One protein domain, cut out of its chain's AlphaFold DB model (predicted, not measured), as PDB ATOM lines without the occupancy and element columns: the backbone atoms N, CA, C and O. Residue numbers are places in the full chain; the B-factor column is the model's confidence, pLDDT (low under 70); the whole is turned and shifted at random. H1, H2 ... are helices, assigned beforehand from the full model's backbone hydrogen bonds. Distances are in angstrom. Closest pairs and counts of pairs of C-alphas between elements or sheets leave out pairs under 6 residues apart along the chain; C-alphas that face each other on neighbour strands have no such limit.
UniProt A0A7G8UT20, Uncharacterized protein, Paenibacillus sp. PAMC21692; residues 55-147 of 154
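AT A GLANCE: This is residues 55 to 147 of the 154 residues of an uncharacterized protein of Paenibacillus sp. PAMC21692 (UniProt A0A7G8UT20). H3 and H1 lie side by side, and H2 crosses obliquely over one side of the pair. Residues 105 to 126 loop at one end; residues 83 to 88 stick out at the other. The printed part has 93 residues, with three named helices in the order H1, H2, H3 that hold 54 of them, and no named strand; the class is all helix, and the whole is compact, with a radius of gyration of the C-alphas of 12.8 A and spans of 40 by 24 by 18 A.

HOW THE PARTS SIT: H3, residues 127 to 145, touches H1, residues 66 to 83, at a shallow tilt of 15 degrees, the same way; their closest C-alphas, Gly 71 and Ser 132, are 3.6 A apart. H2, residues 88 to 104, touches H3 with residues 94 to 101 alone, closest C-alphas Ala 98 and Leu 137 at 6.1 A. H1 and H2 form a helical hairpin. O i to N i+4 pairs are within hydrogen-bond range throughout H2 and H3, and 12 of 14 in H1.

IN THESE COORDINATES: H3 spans 26.5 A from C-alpha 127 at (270.651, 315.104, 227.167) to C-alpha 145, H1 spans 27.1 A from C-alpha 66 at (274.429, 305.237, 224.132) to C-alpha 83, and H2 spans 23.5 A from C-alpha 88 to C-alpha 104.

THE WHOLE: The printed part has no cut. The link H2 to H3 is long. Residues 55 to 63, 65 to 66 and 83 to 88 have pLDDT under 70.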
ATOM      1  N   MET A  55     272.502 304.419 208.618       49.88
ATOM      2  CA  MET A  55     272.657 304.784 210.037       49.88
ATOM      3  C   MET A  55     273.974 305.503 210.374       49.88
ATOM      4  O   MET A  55     274.471 305.343 211.479       49.88
ATOM      5  N   GLY A  56     274.602 306.257 209.462       46.03
ATOM      6  CA  GLY A  56     275.786 307.065 209.820       46.03
ATOM      7  C   GLY A  56     276.905 306.304 210.560       46.03
ATOM      8  O   GLY A  56     277.596 306.898 211.379       46.03
ATOM      9  N   GLY A  57     277.029 304.986 210.339       43.38
ATOM     10  CA  GLY A  57     277.966 304.087 211.027       43.38
ATOM     11  C   GLY A  57     277.619 303.698 212.471       43.38
ATOM     12  O   GLY A  57     277.984 302.608 212.901       43.38
ATOM     13  N   ALA A  58     276.877 304.522 213.206       48.75
ATOM     14  CA  ALA A  58     276.535 304.245 214.595       48.75
ATOM     15  C   ALA A  58     275.180 303.545 214.695       48.75
ATOM     16  O   ALA A  58     274.120 304.134 214.466       48.75
ATOM     17  N   SER A  59     275.232 302.271 215.068       48.81
ATOM     18  CA  SER A  59     274.080 301.460 215.450       48.81
ATOM     19  C   SER A  59     273.120 302.238 216.359       48.81
ATOM     20  O   SER A  59     273.516 303.121 217.119       48.81
ATOM     21  N   HIS A  60     271.837 301.890 216.322       53.44
ATOM     22  CA  HIS A  60     270.841 302.367 217.277       53.44
ATOM     23  C   HIS A  60     271.212 301.889 218.699       53.44
ATOM     24  O   HIS A  60     270.713 300.875 219.177       53.44
ATOM     25  N   GLU A  61     272.121 302.593 219.373       55.78
ATOM     26  CA  GLU A  61     272.678 302.224 220.687       55.78
ATOM     27  C   GLU A  61     271.734 302.546 221.855       55.78
ATOM     28  O   GLU A  61     272.092 302.416 223.024       55.78
ATOM     29  N   GLY A  62     270.489 302.906 221.534       59.06
ATOM     30  CA  GLY A  62     269.439 303.195 222.496       59.06
ATOM     31  C   GLY A  62     269.525 304.605 223.079       59.06
ATOM     32  O   GLY A  62     270.070 305.531 222.474       59.06
ATOM     33  N   ASP A  63     268.902 304.757 224.244       61.66
ATOM     34  CA  ASP A  63     268.850 305.987 225.035       61.66
ATOM     35  C   ASP A  63     269.861 305.932 226.205       61.66
ATOM     36  O   ASP A  63     270.497 304.904 226.449       61.66
ATOM     37  N   GLY A  64     270.033 307.024 226.954       73.25
ATOM     38  CA  GLY A  64     271.011 307.091 228.050       73.25
ATOM     39  C   GLY A  64     272.439 307.273 227.532       73.25
ATOM     40  O   GLY A  64     272.662 308.115 226.664       73.25
ATOM     41  N   ASP A  65     273.418 306.526 228.048       68.88
ATOM     42  CA  ASP A  65     274.835 306.713 227.679       68.88
ATOM     43  C   ASP A  65     275.095 306.466 226.181       68.88
ATOM     44  O   ASP A  65     275.867 307.204 225.564       68.88
ATOM     45  N   GLY A  66     274.359 305.528 225.570       69.62
ATOM     46  CA  GLY A  66     274.429 305.237 224.132       69.62
ATOM     47  C   GLY A  66     274.042 306.421 223.242       69.62
ATOM     48  O   GLY A  66     274.515 306.555 222.117       69.62
ATOM     49  N   GLY A  67     273.254 307.363 223.772       75.50
ATOM     50  CA  GLY A  67     272.888 308.582 223.059       75.50
ATOM     51  C   GLY A  67     274.085 309.478 222.726       75.50
ATOM     52  O   GLY A  67     273.996 310.236 221.763       75.50
ATOM     53  N   LEU A  68     275.194 309.401 223.480       81.25
ATOM     54  CA  LEU A  68     276.370 310.267 223.303       81.25
ATOM     55  C   LEU A  68     277.408 309.704 222.317       81.25
ATOM     56  O   LEU A  68     278.224 310.459 221.788       81.25
ATOM     57  N   PHE A  69     277.389 308.397 222.058       76.12
ATOM     58  CA  PHE A  69     278.409 307.722 221.252       76.12
ATOM     59  C   PHE A  69     278.481 308.280 219.824       76.12
ATOM     60  O   PHE A  69     279.566 308.647 219.370       76.12
ATOM     61  N   LYS A  70     277.328 308.539 219.190       78.25
ATOM     62  CA  LYS A  70     277.238 309.250 217.898       78.25
ATOM     63  C   LYS A  70     277.942 310.608 217.883       78.25
ATOM     64  O   LYS A  70     278.606 310.955 216.912       78.25
ATOM     65  N   GLY A  71     277.796 311.399 218.942       82.81
ATOM     66  CA  GLY A  71     278.420 312.717 219.042       82.81
ATOM     67  C   GLY A  71     279.938 312.631 219.124       82.81
ATOM     68  O   GLY A  71     280.646 313.425 218.501       82.81
ATOM     69  N   ILE A  72     280.435 311.634 219.858       80.00
ATOM     70  CA  ILE A  72     281.868 311.364 219.969       80.00
ATOM     71  C   ILE A  72     282.422 310.930 218.607       80.00
ATOM     72  O   ILE A  72     283.397 311.529 218.155       80.00
ATOM     73  N   LEU A  73     281.755 309.992 217.930       77.00
ATOM     74  CA  LEU A  73     282.046 309.589 216.551       77.00
ATOM     75  C   LEU A  73     282.142 310.806 215.619       77.00
ATOM     76  O   LEU A  73     283.157 311.013 214.958       77.00
ATOM     77  N   VAL A  74     281.123 311.668 215.596       84.81
ATOM     78  CA  VAL A  74     281.092 312.822 214.687       84.81
ATOM     79  C   VAL A  74     282.244 313.787 214.932       84.81
ATOM     80  O   VAL A  74     282.897 314.223 213.980       84.81
ATOM     81  N   ARG A  75     282.519 314.121 216.199       84.56
ATOM     82  CA  ARG A  75     283.652 314.990 216.544       84.56
ATOM     83  C   ARG A  75     284.940 314.489 215.898       84.56
ATOM     84  O   ARG A  75     285.749 315.270 215.402       84.56
ATOM     85  N   TYR A  76     285.093 313.183 215.935       77.19
ATOM     86  CA  TYR A  76     286.263 312.441 215.549       77.19
ATOM     87  C   TYR A  76     286.401 312.256 214.035       77.19
ATOM     88  O   TYR A  76     287.484 312.503 213.498       77.19
ATOM     89  N   LEU A  77     285.306 311.974 213.324       76.69
ATOM     90  CA  LEU A  77     285.274 312.040 211.858       76.69
ATOM     91  C   LEU A  77     285.687 313.422 211.345       76.69
ATOM     92  O   LEU A  77     286.454 313.525 210.393       76.69
ATOM     93  N   ALA A  78     285.192 314.482 211.985       81.81
ATOM     94  CA  ALA A  78     285.475 315.849 211.568       81.81
ATOM     95  C   ALA A  78     286.938 316.250 211.818       81.81
ATOM     96  O   ALA A  78     287.535 316.905 210.968       81.81
ATOM     97  N   GLU A  79     287.535 315.834 212.946       79.44
ATOM     98  CA  GLU A  79     288.976 316.017 213.203       79.44
ATOM     99  C   GLU A  79     289.806 315.327 212.102       79.44
ATOM    100  O   GLU A  79     290.730 315.927 211.553       79.44
ATOM    101  N   LEU A  80     289.429 314.110 211.694       72.00
ATOM    102  CA  LEU A  80     290.120 313.419 210.608       72.00
ATOM    103  C   LEU A  80     289.928 314.095 209.243       72.00
ATOM    104  O   LEU A  80     290.887 314.167 208.477       72.00
ATOM    105  N   ALA A  81     288.723 314.582 208.932       74.62
ATOM    106  CA  ALA A  81     288.443 315.297 207.684       74.62
ATOM    107  C   ALA A  81     289.295 316.574 207.548       74.62
ATOM    108  O   ALA A  81     289.769 316.888 206.460       74.62
ATOM    109  N   LEU A  82     289.552 317.271 208.660       73.62
ATOM    110  CA  LEU A  82     290.404 318.464 208.694       73.62
ATOM    111  C   LEU A  82     291.896 318.146 208.489       73.62
ATOM    112  O   LEU A  82     292.586 318.874 207.779       73.62
ATOM    113  N   GLU A  83     292.398 317.074 209.106       69.62
ATOM    114  CA  GLU A  83     293.831 316.726 209.096       69.62
ATOM    115  C   GLU A  83     294.257 315.927 207.855       69.62
ATOM    116  O   GLU A  83     295.387 316.034 207.368       69.62
ATOM    117  N   ALA A  84     293.362 315.102 207.315       62.09
ATOM    118  CA  ALA A  84     293.621 314.271 206.148       62.09
ATOM    119  C   ALA A  84     293.003 314.901 204.892       62.09
ATOM    120  O   ALA A  84     292.080 314.346 204.300       62.09
ATOM    121  N   SER A  85     293.540 316.056 204.484       50.75
ATOM    122  CA  SER A  85     293.139 316.780 203.270       50.75
ATOM    123  C   SER A  85     292.967 315.837 202.066       50.75
ATOM    124  O   SER A  85     293.931 315.171 201.672       50.75
ATOM    125  N   GLY A  86     291.764 315.808 201.477       54.31
ATOM    126  CA  GLY A  86     291.429 314.993 200.298       54.31
ATOM    127  C   GLY A  86     290.522 313.781 200.552       54.31
ATOM    128  O   GLY A  86     290.595 312.826 199.784       54.31
ATOM    129  N   ARG A  87     289.699 313.793 201.609       61.78
ATOM    130  CA  ARG A  87     288.769 312.701 201.957       61.78
ATOM    131  C   ARG A  87     287.314 313.154 201.891       61.78
ATOM    132  O   ARG A  87     286.684 313.409 202.916       61.78
ATOM    133  N   SER A  88     286.787 313.189 200.673       67.25
ATOM    134  CA  SER A  88     285.395 313.543 200.376       67.25
ATOM    135  C   SER A  88     284.376 312.672 201.113       67.25
ATOM    136  O   SER A  88     283.281 313.126 201.414       67.25
ATOM    137  N   GLU A  89     284.715 311.435 201.473       74.44
ATOM    138  CA  GLU A  89     283.764 310.485 202.052       74.44
ATOM    139  C   GLU A  89     283.369 310.832 203.497       74.44
ATOM    140  O   GLU A  89     282.204 310.698 203.866       74.44
ATOM    141  N   ALA A  90     284.317 311.294 204.323       76.75
ATOM    142  CA  ALA A  90     284.025 311.704 205.703       76.75
ATOM    143  C   ALA A  90     283.165 312.976 205.727       76.75
ATOM    144  O   ALA A  90     282.219 313.100 206.506       76.75
ATOM    145  N   GLU A  91     283.496 313.905 204.837       81.94
ATOM    146  CA  GLU A  91     282.792 315.160 204.609       81.94
ATOM    147  C   GLU A  91     281.351 314.926 204.137       81.94
ATOM    148  O   GLU A  91     280.403 315.416 204.758       81.94
ATOM    149  N   GLU A  92     281.172 314.127 203.081       81.62
ATOM    150  CA  GLU A  92     279.866 313.746 202.538       81.62
ATOM    151  C   GLU A  92     278.999 313.051 203.590       81.62
ATOM    152  O   GLU A  92     277.796 313.315 203.683       81.62
ATOM    153  N   LEU A  93     279.600 312.199 204.421       79.06
ATOM    154  CA  LEU A  93     278.888 311.499 205.480       79.06
ATOM    155  C   LEU A  93     278.389 312.462 206.559       79.06
ATOM    156  O   LEU A  93     277.217 312.393 206.944       79.06
ATOM    157  N   LEU A  94     279.250 313.361 207.040       85.31
ATOM    158  CA  LEU A  94     278.875 314.372 208.029       85.31
ATOM    159  C   LEU A  94     277.757 315.273 207.491       85.31
ATOM    160  O   LEU A  94     276.762 315.489 208.182       85.31
ATOM    161  N   LEU A  95     277.862 315.717 206.236       87.44
ATOM    162  CA  LEU A  95     276.817 316.504 205.576       87.44
ATOM    163  C   LEU A  95     275.498 315.732 205.434       87.44
ATOM    164  O   LEU A  95     274.434 316.258 205.766       87.44
ATOM    165  N   SER A  96     275.546 314.490 204.952       86.06
ATOM    166  CA  SER A  96     274.360 313.648 204.758       86.06
ATOM    167  C   SER A  96     273.622 313.411 206.079       86.06
ATOM    168  O   SER A  96     272.407 313.609 206.170       86.06
ATOM    169  N   ASN A  97     274.366 313.090 207.141       86.88
ATOM    170  CA  ASN A  97     273.793 312.907 208.471       86.88
ATOM    171  C   ASN A  97     273.242 314.215 209.043       86.88
ATOM    172  O   ASN A  97     272.174 314.190 209.650       86.88
ATOM    173  N   ALA A  98     273.910 315.354 208.838       91.38
ATOM    174  CA  ALA A  98     273.413 316.643 209.320       91.38
ATOM    175  C   ALA A  98     272.104 317.038 208.624       91.38
ATOM    176  O   ALA A  98     271.163 317.478 209.285       91.38
ATOM    177  N   ASN A  99     272.003 316.797 207.314       89.81
ATOM    178  CA  ASN A  99     270.772 317.013 206.557       89.81
ATOM    179  C   ASN A  99     269.634 316.115 207.055       89.81
ATOM    180  O   ASN A  99     268.513 316.597 207.247       89.81
ATOM    181  N   SER A 100     269.919 314.832 207.300       88.88
ATOM    182  CA  SER A 100     268.944 313.880 207.846       88.88
ATOM    183  C   SER A 100     268.487 314.293 209.248       88.88
ATOM    184  O   SER A 100     267.288 314.437 209.490       88.88
ATOM    185  N   LEU A 101     269.435 314.596 210.140       91.31
ATOM    186  CA  LEU A 101     269.177 315.081 211.494       91.31
ATOM    187  C   LEU A 101     268.246 316.299 211.479       91.31
ATOM    188  O   LEU A 101     267.240 316.334 212.188       91.31
ATOM    189  N   TRP A 102     268.587 317.296 210.661       93.62
ATOM    190  CA  TRP A 102     267.872 318.565 210.601       93.62
ATOM    191  C   TRP A 102     266.465 318.433 210.019       93.62
ATOM    192  O   TRP A 102     265.536 319.091 210.498       93.62
ATOM    193  N   SER A 103     266.311 317.588 208.997       91.31
ATOM    194  CA  SER A 103     265.080 317.498 208.205       91.31
ATOM    195  C   SER A 103     264.102 316.449 208.725       91.31
ATOM    196  O   SER A 103     262.896 316.624 208.574       91.31
ATOM    197  N   LEU A 104     264.604 315.360 209.312       88.44
ATOM    198  CA  LEU A 104     263.801 314.181 209.655       88.44
ATOM    199  C   LEU A 104     263.711 313.929 211.160       88.44
ATOM    200  O   LEU A 104     262.690 313.429 211.626       88.44
ATOM    201  N   ALA A 105     264.748 314.286 211.920       91.25
ATOM    202  CA  ALA A 105     264.865 313.920 213.331       91.25
ATOM    203  C   ALA A 105     264.747 315.089 214.313       91.25
ATOM    204  O   ALA A 105     264.871 314.891 215.525       91.25
ATOM    205  N   ARG A 106     264.493 316.303 213.814       95.19
ATOM    206  CA  ARG A 106     264.276 317.497 214.633       95.19
ATOM    207  C   ARG A 106     262.797 317.679 214.958       95.19
ATOM    208  O   ARG A 106     261.994 318.001 214.085       95.19
ATOM    209  N   ASP A 107     262.456 317.574 216.235       95.44
ATOM    210  CA  ASP A 107     261.159 318.019 216.739       95.44
ATOM    211  C   ASP A 107     261.189 319.537 216.975       95.44
ATOM    212  O   ASP A 107     261.907 320.027 217.849       95.44
ATOM    213  N   MET A 108     260.406 320.281 216.190       93.69
ATOM    214  CA  MET A 108     260.348 321.749 216.224       93.69
ATOM    215  C   MET A 108     259.632 322.318 217.449       93.69
ATOM    216  O   MET A 108     259.926 323.435 217.866       93.69
ATOM    217  N   GLU A 109     258.677 321.580 218.008       94.38
ATOM    218  CA  GLU A 109     257.915 322.034 219.170       94.38
ATOM    219  C   GLU A 109     258.769 321.905 220.429       94.38
ATOM    220  O   GLU A 109     258.860 322.826 221.244       94.38
ATOM    221  N   ARG A 110     259.455 320.768 220.557       93.56
ATOM    222  CA  ARG A 110     260.314 320.460 221.702       93.56
ATOM    223  C   ARG A 110     261.749 320.966 221.541       93.56
ATOM    224  O   ARG A 110     262.469 321.013 222.535       93.56
ATOM    225  N   ASN A 111     262.161 321.361 220.334       93.38
ATOM    226  CA  ASN A 111     263.538 321.732 219.975       93.38
ATOM    227  C   ASN A 111     264.574 320.658 220.358       93.38
ATOM    228  O   ASN A 111     265.646 320.959 220.886       93.38
ATOM    229  N   VAL A 112     264.245 319.392 220.090       94.75
ATOM    230  CA  VAL A 112     265.112 318.237 220.374       94.75
ATOM    231  C   VAL A 112     265.362 317.398 219.130       94.75
ATOM    232  O   VAL A 112     264.559 317.392 218.196       94.75
ATOM    233  N   PHE A 113     266.471 316.669 219.143       92.88
ATOM    234  CA  PHE A 113     266.868 315.722 218.115       92.88
ATOM    235  C   PHE A 113     266.668 314.286 218.588       92.88
ATOM    236  O   PHE A 113     266.969 313.949 219.732       92.88
ATOM    237  N   HIS A 114     266.174 313.428 217.707       89.88
ATOM    238  CA  HIS A 114     266.012 312.009 218.003       89.88
ATOM    239  C   HIS A 114     267.357 311.259 217.982       89.88
ATOM    240  O   HIS A 114     268.312 311.690 217.338       89.88
ATOM    241  N   THR A 115     267.437 310.113 218.672       84.62
ATOM    242  CA  THR A 115     268.605 309.216 218.569       84.62
ATOM    243  C   THR A 115     268.672 308.545 217.196       84.62
ATOM    244  O   THR A 115     269.758 308.258 216.701       84.62
ATOM    245  N   ASP A 116     267.527 308.335 216.545       84.56
ATOM    246  CA  ASP A 116     267.458 307.924 215.148       84.56
ATOM    247  C   ASP A 116     267.342 309.162 214.256       84.56
ATOM    248  O   ASP A 116     266.307 309.823 214.213       84.56
ATOM    249  N   TRP A 117     268.417 309.464 213.528       87.94
ATOM    250  CA  TRP A 117     268.506 310.637 212.660       87.94
ATOM    251  C   TRP A 117     267.667 310.538 211.378       87.94
ATOM    252  O   TRP A 117     267.732 311.443 210.549       87.94
ATOM    253  N   SER A 118     266.868 309.482 211.214       85.69
ATOM    254  CA  SER A 118     265.950 309.289 210.087       85.69
ATOM    255  C   SER A 118     264.469 309.492 210.434       85.69
ATOM    256  O   SER A 118     263.622 309.444 209.539       85.69
ATOM    257  N   SER A 119     264.131 309.731 211.706       87.44
ATOM    258  CA  SER A 119     262.738 309.804 212.154       87.44
ATOM    259  C   SER A 119     262.526 310.759 213.330       87.44
ATOM    260  O   SER A 119     263.424 310.996 214.137       87.44
ATOM    261  N   LEU A 120     261.307 311.291 213.459       91.19
ATOM    262  CA  LEU A 120     260.932 312.138 214.590       91.19
ATOM    263  C   LEU A 120     260.909 311.340 215.905       91.19
ATOM    264  O   LEU A 120     260.500 310.178 215.912       91.19
ATOM    265  N   PRO A 121     261.262 311.968 217.041       88.69
ATOM    266  CA  PRO A 121     261.254 311.286 218.327       88.69
ATOM    267  C   PRO A 121     259.822 310.988 218.787       88.69
ATOM    268  O   PRO A 121     259.049 311.910 219.041       88.69
ATOM    269  N   SER A 122     259.476 309.713 218.981       81.75
ATOM    270  CA  SER A 122     258.194 309.306 219.585       81.75
ATOM    271  C   SER A 122     258.202 309.345 221.116       81.75
ATOM    272  O   SER A 122     257.150 309.271 221.745       81.75
ATOM    273  N   GLU A 123     259.385 309.465 221.719       80.88
ATOM    274  CA  GLU A 123     259.595 309.372 223.164       80.88
ATOM    275  C   GLU A 123     260.375 310.577 223.716       80.88
ATOM    276  O   GLU A 123     260.642 311.567 223.021       80.88
ATOM    277  N   ARG A 124     260.695 310.525 225.015       87.81
ATOM    278  CA  ARG A 124     261.566 311.506 225.667       87.81
ATOM    279  C   ARG A 124     262.973 311.397 225.076       87.81
ATOM    280  O   ARG A 124     263.508 310.308 224.950       87.81
ATOM    281  N   VAL A 125     263.579 312.546 224.799       90.25
ATOM    282  CA  VAL A 125     264.982 312.646 224.387       90.25
ATOM    283  C   VAL A 125     265.842 312.948 225.612       90.25
ATOM    284  O   VAL A 125     265.529 313.856 226.387       90.25
ATOM    285  N   THR A 126     266.920 312.193 225.803       90.62
ATOM    286  CA  THR A 126     267.925 312.461 226.840       90.62
ATOM    287  C   THR A 126     268.922 313.535 226.423       90.62
ATOM    288  O   THR A 126     269.113 313.833 225.244       90.62
ATOM    289  N   LEU A 127     269.613 314.107 227.412       90.06
ATOM    290  CA  LEU A 127     270.651 315.104 227.167       90.06
ATOM    291  C   LEU A 127     271.804 314.554 226.316       90.06
ATOM    292  O   LEU A 127     272.305 315.263 225.454       90.06
ATOM    293  N   SER A 128     272.214 313.305 226.533       88.00
ATOM    294  CA  SER A 128     273.256 312.632 225.750       88.00
ATOM    295  C   SER A 128     272.891 312.551 224.267       88.00
ATOM    296  O   SER A 128     273.688 312.946 223.419       88.00
ATOM    297  N   THR A 129     271.657 312.140 223.965       89.44
ATOM    298  CA  THR A 129     271.119 312.128 222.597       89.44
ATOM    299  C   THR A 129     271.123 313.527 221.983       89.44
ATOM    300  O   THR A 129     271.588 313.721 220.858       89.44
ATOM    301  N   GLN A 130     270.663 314.525 222.743       93.56
ATOM    302  CA  GLN A 130     270.640 315.908 222.276       93.56
ATOM    303  C   GLN A 130     272.048 316.444 221.981       93.56
ATOM    304  O   GLN A 130     272.251 317.132 220.978       93.56
ATOM    305  N   LEU A 131     273.027 316.122 222.830       93.38
ATOM    306  CA  LEU A 131     274.418 316.532 222.650       93.38
ATOM    307  C   LEU A 131     275.012 315.970 221.360       93.38
ATOM    308  O   LEU A 131     275.695 316.710 220.659       93.38
ATOM    309  N   SER A 132     274.708 314.723 221.001       91.12
ATOM    310  CA  SER A 132     275.180 314.141 219.741       91.12
ATOM    311  C   SER A 132     274.682 314.895 218.513       91.12
ATOM    312  O   SER A 132     275.468 315.169 217.607       91.12
ATOM    313  N   GLY A 133     273.406 315.293 218.498       92.06
ATOM    314  CA  GLY A 133     272.863 316.113 217.413       92.06
ATOM    315  C   GLY A 133     273.534 317.488 217.327       92.06
ATOM    316  O   GLY A 133     273.911 317.936 216.246       92.06
ATOM    317  N   ILE A 134     273.758 318.140 218.472       95.38
ATOM    318  CA  ILE A 134     274.435 319.447 218.529       95.38
ATOM    319  C   ILE A 134     275.894 319.341 218.068       95.38
ATOM    320  O   ILE A 134     276.351 320.191 217.307       95.38
ATOM    321  N   MET A 135     276.617 318.303 218.496       94.44
ATOM    322  CA  MET A 135     277.998 318.051 218.071       94.44
ATOM    323  C   MET A 135     278.093 317.881 216.555       94.44
ATOM    324  O   MET A 135     279.014 318.419 215.949       94.44
ATOM    325  N   LEU A 136     277.129 317.195 215.934       92.56
ATOM    326  CA  LEU A 136     277.094 317.058 214.482       92.56
ATOM    327  C   LEU A 136     276.945 318.388 213.759       92.56
ATOM    328  O   LEU A 136     277.751 318.701 212.882       92.56
ATOM    329  N   LEU A 137     275.953 319.183 214.149       94.38
ATOM    330  CA  LEU A 137     275.725 320.482 213.523       94.38
ATOM    331  C   LEU A 137     276.920 321.421 213.720       94.38
ATOM    332  O   LEU A 137     277.314 322.117 212.789       94.38
ATOM    333  N   GLU A 138     277.535 321.409 214.904       95.06
ATOM    334  CA  GLU A 138     278.710 322.236 215.184       95.06
ATOM    335  C   GLU A 138     279.941 321.799 214.377       95.06
ATOM    336  O   GLU A 138     280.649 322.656 213.847       95.06
ATOM    337  N   ARG A 139     280.178 320.492 214.208       92.38
ATOM    338  CA  ARG A 139     281.275 319.996 213.363       92.38
ATOM    339  C   ARG A 139     281.079 320.333 211.890       92.38
ATOM    340  O   ARG A 139     282.037 320.758 211.251       92.38
ATOM    341  N   VAL A 140     279.866 320.182 211.360       91.38
ATOM    342  CA  VAL A 140     279.571 320.571 209.972       91.38
ATOM    343  C   VAL A 140     279.779 322.071 209.779       91.38
ATOM    344  O   VAL A 140     280.491 322.454 208.856       91.38
ATOM    345  N   ALA A 141     279.289 322.910 210.696       91.19
ATOM    346  CA  ALA A 141     279.515 324.355 210.632       91.19
ATOM    347  C   ALA A 141     281.013 324.725 210.660       91.19
ATOM    348  O   ALA A 141     281.442 325.653 209.973       91.19
ATOM    349  N   ALA A 142     281.834 323.998 211.428       89.56
ATOM    350  CA  ALA A 142     283.282 324.202 211.450       89.56
ATOM    351  C   ALA A 142     283.948 323.835 210.111       89.56
ATOM    352  O   ALA A 142     284.819 324.569 209.640       89.56
ATOM    353  N   LEU A 143     283.528 322.733 209.481       86.06
ATOM    354  CA  LEU A 143     284.011 322.326 208.157       86.06
ATOM    355  C   LEU A 143     283.596 323.329 207.067       86.06
ATOM    356  O   LEU A 143     284.404 323.650 206.195       86.06
ATOM    357  N   GLU A 144     282.374 323.864 207.135       88.06
ATOM    358  CA  GLU A 144     281.891 324.916 206.229       88.06
ATOM    359  C   GLU A 144     282.707 326.201 206.375       88.06
ATOM    360  O   GLU A 144     283.175 326.768 205.387       88.06
ATOM    361  N   ALA A 145     282.941 326.641 207.615       87.12
ATOM    362  CA  ALA A 145     283.757 327.819 207.898       87.12
ATOM    363  C   ALA A 145     285.212 327.655 207.420       87.12
ATOM    364  O   ALA A 145     285.850 328.638 207.036       87.12
ATOM    365  N   GLY A 146     285.730 326.423 207.423       83.69
ATOM    366  CA  GLY A 146     287.044 326.069 206.883       83.69
ATOM    367  C   GLY A 146     287.094 325.928 205.358       83.69
ATOM    368  O   GLY A 146     288.179 325.726 204.816       83.69
ATOM    369  N   GLY A 147     285.955 326.018 204.660       83.88
ATOM    370  CA  GLY A 147     285.862 325.803 203.214       83.88
ATOM    371  C   GLY A 147     286.095 324.352 202.783       83.88
ATOM    372  O   GLY A 147     286.372 324.108 201.611       83.88
TER     373      GLY A 147